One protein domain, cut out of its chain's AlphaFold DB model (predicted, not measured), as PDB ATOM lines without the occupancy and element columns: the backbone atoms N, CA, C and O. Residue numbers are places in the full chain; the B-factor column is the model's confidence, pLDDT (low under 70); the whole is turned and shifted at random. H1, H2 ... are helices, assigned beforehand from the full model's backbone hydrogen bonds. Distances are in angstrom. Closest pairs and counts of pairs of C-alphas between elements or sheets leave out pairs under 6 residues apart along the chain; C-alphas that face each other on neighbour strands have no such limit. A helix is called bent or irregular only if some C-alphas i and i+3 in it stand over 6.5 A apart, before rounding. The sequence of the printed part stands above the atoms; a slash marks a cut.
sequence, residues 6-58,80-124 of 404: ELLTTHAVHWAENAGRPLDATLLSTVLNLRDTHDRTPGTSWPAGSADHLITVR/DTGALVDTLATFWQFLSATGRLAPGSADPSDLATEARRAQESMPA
ATOM      1  N   GLU A   6     -26.065  19.157  13.040       81.06
ATOM      2  CA  GLU A   6     -25.812  18.626  11.690       81.06
ATOM      3  C   GLU A   6     -24.966  17.343  11.721       81.06
ATOM      4  O   GLU A   6     -25.396  16.290  11.250       81.06
ATOM      5  N   LEU A   7     -23.810  17.377  12.394       83.12
ATOM      6  CA  LEU A   7     -22.929  16.210  12.534       83.12
ATOM      7  C   LEU A   7     -23.576  15.054  13.315       83.12
ATOM      8  O   LEU A   7     -23.306  13.883  13.037       83.12
ATOM      9  N   LEU A   8     -24.411  15.356  14.312       85.94
ATOM     10  CA  LEU A   8     -25.087  14.343  15.123       85.94
ATOM     11  C   LEU A   8     -26.220  13.676  14.334       85.94
ATOM     12  O   LEU A   8     -26.312  12.448  14.334       85.94
ATOM     13  N   THR A   9     -27.025  14.473  13.633       88.69
ATOM     14  CA  THR A   9     -28.109  14.027  12.758       88.69
ATOM     15  C   THR A   9     -27.551  13.197  11.602       88.69
ATOM     16  O   THR A   9     -28.038  12.094  11.375       88.69
ATOM     17  N   THR A  10     -26.468  13.626  10.940       87.94
ATOM     18  CA  THR A  10     -25.817  12.847   9.871       87.94
ATOM     19  C   THR A  10     -25.340  11.478  10.360       87.94
ATOM     20  O   THR A  10     -25.572  10.463   9.701       87.94
ATOM     21  N   HIS A  11     -24.708  11.406  11.535       87.25
ATOM     22  CA  HIS A  11     -24.284  10.123  12.099       87.25
ATOM     23  C   HIS A  11     -25.466   9.229  12.495       87.25
ATOM     24  O   HIS A  11     -25.398   8.015  12.299       87.25
ATOM     25  N   ALA A  12     -26.542   9.813  13.029       91.38
ATOM     26  CA  ALA A  12     -27.746   9.074  13.386       91.38
ATOM     27  C   ALA A  12     -28.451   8.501  12.146       91.38
ATOM     28  O   ALA A  12     -28.852   7.338  12.170       91.38
ATOM     29  N   VAL A  13     -28.535   9.273  11.055       93.19
ATOM     30  CA  VAL A  13     -29.090   8.835   9.762       93.19
ATOM     31  C   VAL A  13     -28.301   7.651   9.213       93.19
ATOM     32  O   VAL A  13     -28.878   6.591   8.997       93.19
ATOM     33  N   HIS A  14     -26.978   7.774   9.082       89.81
ATOM     34  CA  HIS A  14     -26.153   6.677   8.568       89.81
ATOM     35  C   HIS A  14     -26.215   5.424   9.443       89.81
ATOM     36  O   HIS A  14     -26.194   4.299   8.944       89.81
ATOM     37  N   TRP A  15     -26.293   5.590  10.763       94.88
ATOM     38  CA  TRP A  15     -26.487   4.459  11.662       94.88
ATOM     39  C   TRP A  15     -27.858   3.797  11.459       94.88
ATOM     40  O   TRP A  15     -27.931   2.570  11.389       94.88
ATOM     41  N   ALA A  16     -28.927   4.586  11.320       93.75
ATOM     42  CA  ALA A  16     -30.283   4.087  11.110       93.75
ATOM     43  C   ALA A  16     -30.432   3.367   9.760       93.75
ATOM     44  O   ALA A  16     -31.018   2.286   9.719       93.75
ATOM     45  N   GLU A  17     -29.831   3.903   8.691       93.00
ATOM     46  CA  GLU A  17     -29.760   3.272   7.366       93.00
ATOM     47  C   GLU A  17     -29.086   1.898   7.443       93.00
ATOM     48  O   GLU A  17     -29.647   0.899   6.990       93.00
ATOM     49  N   ASN A  18     -27.923   1.824   8.096       91.44
ATOM     50  CA  ASN A  18     -27.192   0.570   8.284       91.44
ATOM     51  C   ASN A  18     -27.950  -0.435   9.166       91.44
ATOM     52  O   ASN A  18     -27.810  -1.645   8.990       91.44
ATOM     53  N   ALA A  19     -28.752   0.050  10.116       89.06
ATOM     54  CA  ALA A  19     -29.574  -0.773  10.997       89.06
ATOM     55  C   ALA A  19     -30.951  -1.134  10.403       89.06
ATOM     56  O   ALA A  19     -31.701  -1.875  11.043       89.06
ATOM     57  N   GLY A  20     -31.306  -0.616   9.219       91.81
ATOM     58  CA  GLY A  20     -32.618  -0.810   8.594       91.81
ATOM     59  C   GLY A  20     -33.777  -0.207   9.398       91.81
ATOM     60  O   GLY A  20     -34.859  -0.794   9.447       91.81
ATOM     61  N   ARG A  21     -33.551   0.924  10.078       90.62
ATOM     62  CA  ARG A  21     -34.519   1.577  10.976       90.62
ATOM     63  C   ARG A  21     -35.011   2.915  10.413       90.62
ATOM     64  O   ARG A  21     -34.236   3.614   9.764       90.62
ATOM     65  N   PRO A  22     -36.272   3.307  10.677       89.19
ATOM     66  CA  PRO A  22     -36.796   4.596  10.240       89.19
ATOM     67  C   PRO A  22     -36.208   5.742  11.076       89.19
ATOM     68  O   PRO A  22     -36.232   5.690  12.308       89.19
ATOM     69  N   LEU A  23     -35.704   6.780  10.409       92.94
ATOM     70  CA  LEU A  23     -35.265   8.031  11.027       92.94
ATOM     71  C   LEU A  23     -35.430   9.171  10.016       92.94
ATOM     72  O   LEU A  23     -34.799   9.159   8.962       92.94
ATOM     73  N   ASP A  24     -36.273  10.151  10.337       91.25
ATOM     74  CA  ASP A  24     -36.422  11.366   9.535       91.25
ATOM     75  C   ASP A  24     -35.456  12.448  10.043       91.25
ATOM     76  O   ASP A  24     -35.590  12.956  11.159       91.25
ATOM     77  N   ALA A  25     -34.470  12.797   9.214       85.50
ATOM     78  CA  ALA A  25     -33.442  13.780   9.550       85.50
ATOM     79  C   ALA A  25     -34.022  15.175   9.831       85.50
ATOM     80  O   ALA A  25     -33.549  15.875  10.724       85.50
ATOM     81  N   THR A  26     -35.069  15.567   9.101       85.06
ATOM     82  CA  THR A  26     -35.691  16.888   9.238       85.06
ATOM     83  C   THR A  26     -36.475  16.968  10.540       85.06
ATOM     84  O   THR A  26     -36.350  17.948  11.277       85.06
ATOM     85  N   LEU A  27     -37.245  15.921  10.865       88.56
ATOM     86  CA  LEU A  27     -37.954  15.838  12.145       88.56
ATOM     87  C   LEU A  27     -36.972  15.803  13.316       88.56
ATOM     88  O   LEU A  27     -37.170  16.527  14.291       88.56
ATOM     89  N   LEU A  28     -35.899  15.015  13.207       90.75
ATOM     90  CA  LEU A  28     -34.886  14.922  14.251       90.75
ATOM     91  C   LEU A  28     -34.214  16.278  14.500       90.75
ATOM     92  O   LEU A  28     -34.246  16.758  15.629       90.75
ATOM     93  N   SER A  29     -33.678  16.933  13.465       87.25
ATOM     94  CA  SER A  29     -33.052  18.255  13.613       87.25
ATOM     95  C   SER A  29     -34.027  19.299  14.161       87.25
ATOM     96  O   SER A  29     -33.655  20.088  15.027       87.25
ATOM     97  N   THR A  30     -35.292  19.287  13.729       87.50
ATOM     98  CA  THR A  30     -36.317  20.208  14.258       87.50
ATOM     99  C   THR A  30     -36.512  20.013  15.761       87.50
ATOM    100  O   THR A  30     -36.546  20.977  16.519       87.50
ATOM    101  N   VAL A  31     -36.608  18.765  16.216       90.38
ATOM    102  CA  VAL A  31     -36.849  18.433  17.625       90.38
ATOM    103  C   VAL A  31     -35.647  18.731  18.502       90.38
ATOM    104  O   VAL A  31     -35.820  19.224  19.614       90.38
ATOM    105  N   LEU A  32     -34.440  18.427  18.027       90.38
ATOM    106  CA  LEU A  32     -33.223  18.726  18.773       90.38
ATOM    107  C   LEU A  32     -33.073  20.235  18.956       90.38
ATOM    108  O   LEU A  32     -32.890  20.677  20.083       90.38
ATOM    109  N   ASN A  33     -33.291  21.017  17.897       85.31
ATOM    110  CA  ASN A  33     -33.292  22.476  17.987       85.31
ATOM    111  C   ASN A  33     -34.399  23.003  18.912       85.31
ATOM    112  O   ASN A  33     -34.155  23.911  19.707       85.31
ATOM    113  N   LEU A  34     -35.597  22.416  18.867       85.00
ATOM    114  CA  LEU A  34     -36.704  22.795  19.747       85.00
ATOM    115  C   LEU A  34     -36.358  22.552  21.224       85.00
ATOM    116  O   LEU A  34     -36.541  23.436  22.058       85.00
ATOM    117  N   ARG A  35     -35.830  21.371  21.558       89.50
ATOM    118  CA  ARG A  35     -35.443  21.029  22.935       89.50
ATOM    119  C   ARG A  35     -34.251  21.836  23.419       89.50
ATOM    120  O   ARG A  35     -34.209  22.218  24.582       89.50
ATOM    121  N   ASP A  36     -33.298  22.117  22.548       83.50
ATOM    122  CA  ASP A  36     -32.150  22.934  22.914       83.50
ATOM    123  C   ASP A  36     -32.572  24.376  23.210       83.50
ATOM    124  O   ASP A  36     -32.284  24.922  24.273       83.50
ATOM    125  N   THR A  37     -33.390  24.951  22.327       78.88
ATOM    126  CA  THR A  37     -33.882  26.326  22.465       78.88
ATOM    127  C   THR A  37     -34.782  26.495  23.691       78.88
ATOM    128  O   THR A  37     -34.639  27.464  24.438       78.88
ATOM    129  N   HIS A  38     -35.721  25.569  23.913       76.50
ATOM    130  CA  HIS A  38     -36.758  25.729  24.939       76.50
ATOM    131  C   HIS A  38     -36.449  25.027  26.260       76.50
ATOM    132  O   HIS A  38     -36.830  25.531  27.316       76.50
ATOM    133  N   ASP A  39     -35.768  23.885  26.218       79.06
ATOM    134  CA  ASP A  39     -35.497  23.067  27.401       79.06
ATOM    135  C   ASP A  39     -34.021  23.135  27.825       79.06
ATOM    136  O   ASP A  39     -33.658  22.535  28.841       79.06
ATOM    137  N   ARG A  40     -33.162  23.837  27.057       79.62
ATOM    138  CA  ARG A  40     -31.701  23.954  27.265       79.62
ATOM    139  C   ARG A  40     -31.050  22.618  27.592       79.62
ATOM    140  O   ARG A  40     -30.171  22.508  28.448       79.62
ATOM    141  N   THR A  41     -31.577  21.573  26.964       77.81
ATOM    142  CA  THR A  41     -31.169  20.202  27.203       77.81
ATOM    143  C   THR A  41     -30.441  19.725  25.957       77.81
ATOM    144  O   THR A  41     -31.072  19.662  24.901       77.81
ATOM    145  N   PRO A  42     -29.153  19.349  26.065       84.12
ATOM    146  CA  PRO A  42     -28.392  18.879  24.920       84.12
ATOM    147  C   PRO A  42     -29.106  17.722  24.225       84.12
ATOM    148  O   PRO A  42     -29.684  16.861  24.896       84.12
ATOM    149  N   GLY A  43     -28.991  17.630  22.900       86.25
ATOM    150  CA  GLY A  43     -29.618  16.555  22.118       86.25
ATOM    151  C   GLY A  43     -29.253  15.124  22.552       86.25
ATOM    152  O   GLY A  43     -29.951  14.170  22.210       86.25
ATOM    153  N   THR A  44     -28.193  14.961  23.345       90.69
ATOM    154  CA  THR A  44     -27.738  13.694  23.934       90.69
ATOM    155  C   THR A  44     -28.341  13.369  25.308       90.69
ATOM    156  O   THR A  44     -28.129  12.262  25.805       90.69
ATOM    157  N   SER A  45     -29.080  14.294  25.931       91.31
ATOM    158  CA  SER A  45     -29.644  14.160  27.280       91.31
ATOM    159  C   SER A  45     -31.165  13.988  27.254       91.31
ATOM    160  O   SER A  45     -31.910  14.826  26.726       91.31
ATOM    161  N   TRP A  46     -31.632  12.884  27.840       94.56
ATOM    162  CA  TRP A  46     -33.043  12.489  27.835       94.56
ATOM    163  C   TRP A  46     -33.486  11.935  29.195       94.56
ATOM    164  O   TRP A  46     -33.626  10.722  29.350       94.56
ATOM    165  N   PRO A  47     -33.684  12.792  30.214       93.06
ATOM    166  CA  PRO A  47     -34.215  12.366  31.508       93.06
ATOM    167  C   PRO A  47     -35.630  11.781  31.389       93.06
ATOM    168  O   PRO A  47     -36.357  12.083  30.440       93.06
ATOM    169  N   ALA A  48     -36.054  11.000  32.381       92.19
ATOM    170  CA  ALA A  48     -37.441  10.537  32.466       92.19
ATOM    171  C   ALA A  48     -38.426  11.725  32.454       92.19
ATOM    172  O   ALA A  48     -38.178  12.742  33.107       92.19
ATOM    173  N   GLY A  49     -39.528  11.602  31.715       88.50
ATOM    174  CA  GLY A  49     -40.525  12.664  31.524       88.50
ATOM    175  C   GLY A  49     -40.224  13.628  30.367       88.50
ATOM    176  O   GLY A  49     -41.076  14.447  30.015       88.50
ATOM    177  N   SER A  50     -39.031  13.561  29.761       91.50
ATOM    178  CA  SER A  50     -38.655  14.461  28.662       91.50
ATOM    179  C   SER A  50     -39.324  14.124  27.328       91.50
ATOM    180  O   SER A  50     -39.585  15.031  26.535       91.50
ATOM    181  N   ALA A  51     -39.633  12.851  27.075       91.88
ATOM    182  CA  ALA A  51     -40.319  12.429  25.861       91.88
ATOM    183  C   ALA A  51     -41.812  12.785  25.919       91.88
ATOM    184  O   ALA A  51     -42.369  13.263  24.931       91.88
ATOM    185  N   ASP A  52     -42.444  12.632  27.082       90.06
ATOM    186  CA  ASP A  52     -43.829  13.034  27.320       90.06
ATOM    187  C   ASP A  52     -43.997  14.548  27.178       90.06
ATOM    188  O   ASP A  52     -44.863  15.005  26.428       90.06
ATOM    189  N   HIS A  53     -43.114  15.329  27.807       85.69
ATOM    190  CA  HIS A  53     -43.142  16.786  27.708       85.69
ATOM    191  C   HIS A  53     -42.949  17.276  26.265       85.69
ATOM    192  O   HIS A  53     -43.679  18.155  25.797       85.69
ATOM    193  N   LEU A  54     -42.010  16.676  25.526       90.19
ATOM    194  CA  LEU A  54     -41.793  16.997  24.118       90.19
ATOM    195  C   LEU A  54     -43.064  16.761  23.288       90.19
ATOM    196  O   LEU A  54     -43.468  17.635  22.522       90.19
ATOM    197  N   ILE A  55     -43.687  15.590  23.430       90.19
ATOM    198  CA  ILE A  55     -44.833  15.186  22.608       90.19
ATOM    199  C   ILE A  55     -46.111  15.947  22.992       90.19
ATOM    200  O   ILE A  55     -46.886  16.314  22.111       90.19
ATOM    201  N   THR A  56     -46.343  16.211  24.280       84.88
ATOM    202  CA  THR A  56     -47.602  16.810  24.759       84.88
ATOM    203  C   THR A  56     -47.592  18.334  24.826       84.88
ATOM    204  O   THR A  56     -48.661  18.940  24.730       84.88
ATOM    205  N   VAL A  57     -46.417  18.956  24.967       80.50
ATOM    206  CA  VAL A  57     -46.280  20.409  25.157       80.50
ATOM    207  C   VAL A  57     -45.534  21.037  23.987       80.50
ATOM    208  O   VAL A  57     -46.116  21.805  23.224       80.50
ATOM    209  N   ARG A  58     -44.271  20.656  23.780       83.25
ATOM    210  CA  ARG A  58     -43.380  21.356  22.841       83.25
ATOM    211  C   ARG A  58     -43.769  21.173  21.380       83.25
ATOM    212  O   ARG A  58     -43.824  22.140  20.623       83.25
ATOM    213  N   ASP A  80     -47.796  12.711  11.469       69.56
ATOM    214  CA  ASP A  80     -46.512  13.357  11.759       69.56
ATOM    215  C   ASP A  80     -46.010  13.081  13.182       69.56
ATOM    216  O   ASP A  80     -44.809  13.027  13.422       69.56
ATOM    217  N   THR A  81     -46.926  12.886  14.138       80.50
ATOM    218  CA  THR A  81     -46.555  12.568  15.529       80.50
ATOM    219  C   THR A  81     -46.080  11.117  15.653       80.50
ATOM    220  O   THR A  81     -45.149  10.845  16.402       80.50
ATOM    221  N   GLY A  82     -46.655  10.189  14.879       86.12
ATOM    222  CA  GLY A  82     -46.156   8.810  14.811       86.12
ATOM    223  C   GLY A  82     -44.758   8.729  14.200       86.12
ATOM    224  O   GLY A  82     -43.864   8.136  14.796       86.12
ATOM    225  N   ALA A  83     -44.542   9.412  13.070       87.44
ATOM    226  CA  ALA A  83     -43.226   9.501  12.434       87.44
ATOM    227  C   ALA A  83     -42.167  10.129  13.361       87.44
ATOM    228  O   ALA A  83     -41.014   9.695  13.379       87.44
ATOM    229  N   LEU A  84     -42.569  11.112  14.172       90.56
ATOM    230  CA  LEU A  84     -41.724  11.695  15.208       90.56
ATOM    231  C   LEU A  84     -41.339  10.672  16.287       90.56
ATOM    232  O   LEU A  84     -40.157  10.531  16.596       90.56
ATOM    233  N   VAL A  85     -42.310   9.956  16.857       93.50
ATOM    234  CA  VAL A  85     -42.049   8.957  17.907       93.50
ATOM    235  C   VAL A  85     -41.124   7.850  17.398       93.50
ATOM    236  O   VAL A  85     -40.187   7.469  18.098       93.50
ATOM    237  N   ASP A  86     -41.329   7.377  16.167       93.44
ATOM    238  CA  ASP A  86     -40.465   6.364  15.558       93.44
ATOM    239  C   ASP A  86     -39.045   6.898  15.298       93.44
ATOM    240  O   ASP A  86     -38.061   6.217  15.596       93.44
ATOM    241  N   THR A  87     -38.926   8.146  14.834       94.94
ATOM    242  CA  THR A  87     -37.637   8.832  14.645       94.94
ATOM    243  C   THR A  87     -36.870   8.961  15.966       94.94
ATOM    244  O   THR A  87     -35.677   8.658  16.023       94.94
ATOM    245  N   LEU A  88     -37.550   9.347  17.049       96.06
ATOM    246  CA  LEU A  88     -36.954   9.483  18.381       96.06
ATOM    247  C   LEU A  88     -36.526   8.143  18.977       96.06
ATOM    248  O   LEU A  88     -35.424   8.037  19.512       96.06
ATOM    249  N   ALA A  89     -37.351   7.106  18.833       96.31
ATOM    250  CA  ALA A  89     -37.014   5.766  19.300       96.31
ATOM    251  C   ALA A  89     -35.738   5.236  18.625       96.31
ATOM    252  O   ALA A  89     -34.856   4.693  19.299       96.31
ATOM    253  N   THR A  90     -35.602   5.433  17.310       95.75
ATOM    254  CA  THR A  90     -34.380   5.085  16.570       95.75
ATOM    255  C   THR A  90     -33.188   5.924  17.033       95.75
ATOM    256  O   THR A  90     -32.094   5.391  17.233       95.75
ATOM    257  N   PHE A  91     -33.387   7.219  17.276       97.00
ATOM    258  CA  PHE A  91     -32.333   8.114  17.745       97.00
ATOM    259  C   PHE A  91     -31.817   7.772  19.156       97.00
ATOM    260  O   PHE A  91     -30.606   7.746  19.374       97.00
ATOM    261  N   TRP A  92     -32.682   7.433  20.117       97.44
ATOM    262  CA  TRP A  92     -32.239   7.018  21.458       97.44
ATOM    263  C   TRP A  92     -31.448   5.712  21.437       97.44
ATOM    264  O   TRP A  92     -30.467   5.563  22.169       97.44
ATOM    265  N   GLN A  93     -31.824   4.779  20.558       96.19
ATOM    266  CA  GLN A  93     -31.051   3.556  20.345       96.19
ATOM    267  C   GLN A  93     -29.676   3.855  19.746       96.19
ATOM    268  O   GLN A  93     -28.693   3.278  20.206       96.19
ATOM    269  N   PHE A  94     -29.584   4.786  18.792       96.56
ATOM    270  CA  PHE A  94     -28.305   5.275  18.274       96.56
ATOM    271  C   PHE A  94     -27.426   5.856  19.390       96.56
ATOM    272  O   PHE A  94     -26.261   5.471  19.523       96.56
ATOM    273  N   LEU A  95     -27.973   6.753  20.218       94.75
ATOM    274  CA  LEU A  95     -27.226   7.376  21.314       94.75
ATOM    275  C   LEU A  95     -26.712   6.336  22.315       94.75
ATOM    276  O   LEU A  95     -25.557   6.403  22.731       94.75
ATOM    277  N   SER A  96     -27.546   5.358  22.667       94.31
ATOM    278  CA  SER A  96     -27.164   4.274  23.573       94.31
ATOM    279  C   SER A  96     -26.099   3.359  22.956       94.31
ATOM    280  O   SER A  96     -25.035   3.164  23.543       94.31
ATOM    281  N   ALA A  97     -26.312   2.882  21.725       90.06
ATOM    282  CA  ALA A  97     -25.398   1.970  21.032       90.06
ATOM    283  C   ALA A  97     -24.013   2.581  20.764       90.06
ATOM    284  O   ALA A  97     -23.022   1.858  20.677       90.06
ATOM    285  N   THR A  98     -23.935   3.906  20.633       88.38
ATOM    286  CA  THR A  98     -22.680   4.632  20.390       88.38
ATOM    287  C   THR A  98     -22.055   5.223  21.655       88.38
ATOM    288  O   THR A  98     -21.029   5.897  21.560       88.38
ATOM    289  N   GLY A  99     -22.649   4.996  22.834       88.88
ATOM    290  CA  GLY A  99     -22.171   5.554  24.105       88.88
ATOM    291  C   GLY A  99     -22.280   7.081  24.193       88.88
ATOM    292  O   GLY A  99     -21.580   7.704  24.986       88.88
ATOM    293  N   ARG A 100     -23.128   7.693  23.359       89.94
ATOM    294  CA  ARG A 100     -23.364   9.143  23.297       89.94
ATOM    295  C   ARG A 100     -24.530   9.596  24.172       89.94
ATOM    296  O   ARG A 100     -24.735  10.797  24.303       89.94
ATOM    297  N   LEU A 101     -25.298   8.668  24.743       92.69
ATOM    298  CA  LEU A 101     -26.386   8.982  25.668       92.69
ATOM    299  C   LEU A 101     -25.813   9.510  26.993       92.69
ATOM    300  O   LEU A 101     -24.989   8.849  27.626       92.69
ATOM    301  N   ALA A 102     -26.235  10.706  27.404       89.00
ATOM    302  CA  ALA A 102     -25.682  11.363  28.582       89.00
ATOM    303  C   ALA A 102     -26.030  10.608  29.884       89.00
ATOM    304  O   ALA A 102     -27.160  10.116  30.018       89.00
ATOM    305  N   PRO A 103     -25.116  10.564  30.878       79.62
ATOM    306  CA  PRO A 103     -25.413  10.041  32.209       79.62
ATOM    307  C   PRO A 103     -26.615  10.762  32.836       79.62
ATOM    308  O   PRO A 103     -26.660  11.989  32.856       79.62
ATOM    309  N   GLY A 104     -27.589  10.004  33.345       81.81
ATOM    310  CA  GLY A 104     -28.849  10.546  33.877       81.81
ATOM    311  C   GLY A 104     -30.009  10.567  32.876       81.81
ATOM    312  O   GLY A 104     -31.124  10.924  33.256       81.81
ATOM    313  N   SER A 105     -29.779  10.143  31.629       90.69
ATOM    314  CA  SER A 105     -30.869   9.829  30.702       90.69
ATOM    315  C   SER A 105     -31.583   8.539  31.116       90.69
ATOM    316  O   SER A 105     -30.961   7.632  31.673       90.69
ATOM    317  N   ALA A 106     -32.884   8.458  30.844       93.69
ATOM    318  CA  ALA A 106     -33.654   7.232  30.993       93.69
ATOM    319  C   ALA A 106     -33.249   6.195  29.934       93.69
ATOM    320  O   ALA A 106     -32.607   6.520  28.929       93.69
ATOM    321  N   ASP A 107     -33.614   4.934  30.172       93.56
ATOM    322  CA  ASP A 107     -33.358   3.868  29.210       93.56
ATOM    323  C   ASP A 107     -34.098   4.153  27.884       93.56
ATOM    324  O   ASP A 107     -35.251   4.597  27.909       93.56
ATOM    325  N   PRO A 108     -33.487   3.898  26.710       94.56
ATOM    326  CA  PRO A 108     -34.137   4.122  25.417       94.56
ATOM    327  C   PRO A 108     -35.499   3.434  25.264       94.56
ATOM    328  O   PRO A 108     -36.370   3.957  24.567       94.56
ATOM    329  N   SER A 109     -35.692   2.265  25.885       91.88
ATOM    330  CA  SER A 109     -36.973   1.554  25.854       91.88
ATOM    331  C   SER A 109     -38.035   2.247  26.714       91.88
ATOM    332  O   SER A 109     -39.179   2.367  26.271       91.88
ATOM    333  N   ASP A 110     -37.651   2.794  27.869       91.12
ATOM    334  CA  ASP A 110     -38.540   3.579  28.727       91.12
ATOM    335  C   ASP A 110     -38.951   4.885  28.035       91.12
ATOM    336  O   ASP A 110     -40.137   5.212  28.005       91.12
ATOM    337  N   LEU A 111     -38.006   5.576  27.388       92.88
ATOM    338  CA  LEU A 111     -38.275   6.786  26.600       92.88
ATOM    339  C   LEU A 111     -39.218   6.508  25.419       92.88
ATOM    340  O   LEU A 111     -40.127   7.294  25.148       92.88
ATOM    341  N   ALA A 112     -39.057   5.371  24.736       94.12
ATOM    342  CA  ALA A 112     -39.956   4.954  23.659       94.12
ATOM    343  C   ALA A 112     -41.373   4.646  24.164       94.12
ATOM    344  O   ALA A 112     -42.352   5.047  23.527       94.12
ATOM    345  N   THR A 113     -41.502   3.971  25.309       92.88
ATOM    346  CA  THR A 113     -42.804   3.725  25.945       92.88
ATOM    347  C   THR A 113     -43.453   5.033  26.400       92.88
ATOM    348  O   THR A 113     -44.649   5.233  26.183       92.88
ATOM    349  N   GLU A 114     -42.673   5.947  26.976       92.25
ATOM    350  CA  GLU A 114     -43.119   7.277  27.388       92.25
ATOM    351  C   GLU A 114     -43.660   8.084  26.195       92.25
ATOM    352  O   GLU A 114     -44.799   8.549  26.232       92.25
ATOM    353  N   ALA A 115     -42.906   8.159  25.095       92.12
ATOM    354  CA  ALA A 115     -43.300   8.876  23.881       92.12
ATOM    355  C   ALA A 115     -44.589   8.328  23.249       92.12
ATOM    356  O   ALA A 115     -45.461   9.091  22.828       92.12
ATOM    357  N   ARG A 116     -44.739   6.997  23.207       92.44
ATOM    358  CA  ARG A 116     -45.947   6.340  22.677       92.44
ATOM    359  C   ARG A 116     -47.167   6.626  23.542       92.44
ATOM    360  O   ARG A 116     -48.219   6.987  23.021       92.44
ATOM    361  N   ARG A 117     -47.017   6.544  24.866       90.06
ATOM    362  CA  ARG A 117     -48.093   6.872  25.810       90.06
ATOM    363  C   ARG A 117     -48.541   8.330  25.675       90.06
ATOM    364  O   ARG A 117     -49.739   8.618  25.713       90.06
ATOM    365  N   ALA A 118     -47.587   9.238  25.496       87.94
ATOM    366  CA  ALA A 118     -47.841  10.654  25.277       87.94
ATOM    367  C   ALA A 118     -48.615  10.900  23.970       87.94
ATOM    368  O   ALA A 118     -49.632  11.601  23.965       87.94
ATOM    369  N   GLN A 119     -48.202  10.244  22.880       86.25
ATOM    370  CA  GLN A 119     -48.890  10.291  21.588       86.25
ATOM    371  C   GLN A 119     -50.341   9.792  21.692       86.25
ATOM    372  O   GLN A 119     -51.251  10.423  21.154       86.25
ATOM    373  N   GLU A 120     -50.580   8.690  22.406       81.75
ATOM    374  CA  GLU A 120     -51.921   8.128  22.631       81.75
ATOM    375  C   GLU A 120     -52.816   9.024  23.501       81.75
ATOM    376  O   GLU A 120     -54.042   8.974  23.395       81.75
ATOM    377  N   SER A 121     -52.220   9.878  24.335       74.94
ATOM    378  CA  SER A 121     -52.939  10.774  25.250       74.94
ATOM    379  C   SER A 121     -53.353  12.102  24.591       74.94
ATOM    380  O   SER A 121     -54.294  12.762  25.047       74.94
ATOM    381  N   MET A 122     -52.725  12.481  23.471       68.19
ATOM    382  CA  MET A 122     -53.032  13.711  22.724       68.19
ATOM    383  C   MET A 122     -54.477  13.810  22.174       68.19
ATOM    384  O   MET A 122     -55.067  14.893  22.267       68.19
ATOM    385  N   PRO A 123     -55.106  12.746  21.622       55.03
ATOM    386  CA  PRO A 123     -56.498  12.792  21.161       55.03
ATOM    387  C   PRO A 123     -57.502  13.027  22.301       55.03
ATOM    388  O   PRO A 123     -58.487  13.748  22.117       55.03
ATOM    389  N   ALA A 124     -57.242  12.473  23.491       42.56
ATOM    390  CA  ALA A 124     -58.115  12.605  24.659       42.56
ATOM    391  C   ALA A 124     -58.070  14.022  25.265       42.56
ATOM    392  O   ALA A 124     -59.111  14.573  25.629       42.56
TER     393      ALA A 124
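What this domain is: This is residues 6 to 58 and 80 to 124 of the 404 residues of an uncharacterized protein of Calidifontibacter indicus (UniProt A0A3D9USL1). A compact helical body is built round H4, which runs through its middle, with H5 folded back alongside it as a hairpin and H1 and H2 both crossing H4 at nearly right angles. H1 and H2 make a splayed hairpin of their own, with H1 at the later part of H4 and H2 at its earlier part, while the short H3 packs along H5. The printed part has 98 residues with five named helices, H1 to H5 in order along the chain, and no named strand; the class is all helix. It is compact, with a radius of gyration of the C-alphas of 12.3 A, and spans 37 by 26 by 23 A.

How they stand to each other: Begin at H1, residues 6 to 18, and go on to H2, residues 25 to 39: they form a helical hairpin at a steep tilt of 44 degrees, opposite ways. H2 touches H1 with residues 25 to 29 alone, and the closest C-alphas, of Thr 9 and Ala 25, are 6.2 A apart. Next comes H3, residues 50 to 58, which only just touches H2, with 3 pairs of C-alphas within 8 A; the closest are those of Leu 34 and Arg 58, 7.5 A apart. Past the cut look for H4, residues 80 to 97, which with H2 is a hub, each touching three helices. H4 stands about perpendicular to H2, at 82 degrees, with the C-alphas of Leu 27 and Leu 84 closest at 6.4 A. It stands about perpendicular to H1 too, at 89 degrees, with the C-alphas of Ala 12 and Phe 94 closest at 6.2 A. Last is H5, residues 108 to 124, which makes a helical hairpin with H4 at a shallow tilt of 12 degrees, opposite ways; the C-alphas of Trp 92 and Pro 108 come closest, 5.3 A. H5 also touches H3, at a shallow tilt of 28 degrees, the same way, with the C-alphas of Ala 51 and Ala 115 closest at 5.0 A. H5 is apart from H1 and H2. In H1, H2, H3 and H4 every O i to N i+4 pair is within hydrogen-bond range; in H5 11 of 13 are.

Where its parts are: Find C-alpha 6 at (-25.812, 18.626, 11.690); from there H1 runs 18.4 A to Asn 18. H2 covers 20.2 A and H3 10.2 A. H4 starts at C-alpha 80, (-46.512, 13.357, 11.759), and is 25.7 A long. H5 runs 25.4 A to C-alpha 124 at (-58.115, 12.605, 24.659); it is irregular, but only just, with C-alphas 120 and 123 6.7 A apart.

The domain as a whole: The two C-alphas farthest apart are those of Leu 7 and Ala 124, 37.4 A. Residues 59 to 79 are not printed, and C-alphas 58 and 80 are 14.0 A apart across that cut. Of the links that are printed whole, H1 to H2, H2 to H3 and H4 to H5 are short. The mean pLDDT of the printed part is 87.9; residue 80 and residues 122 to 124 are under 70.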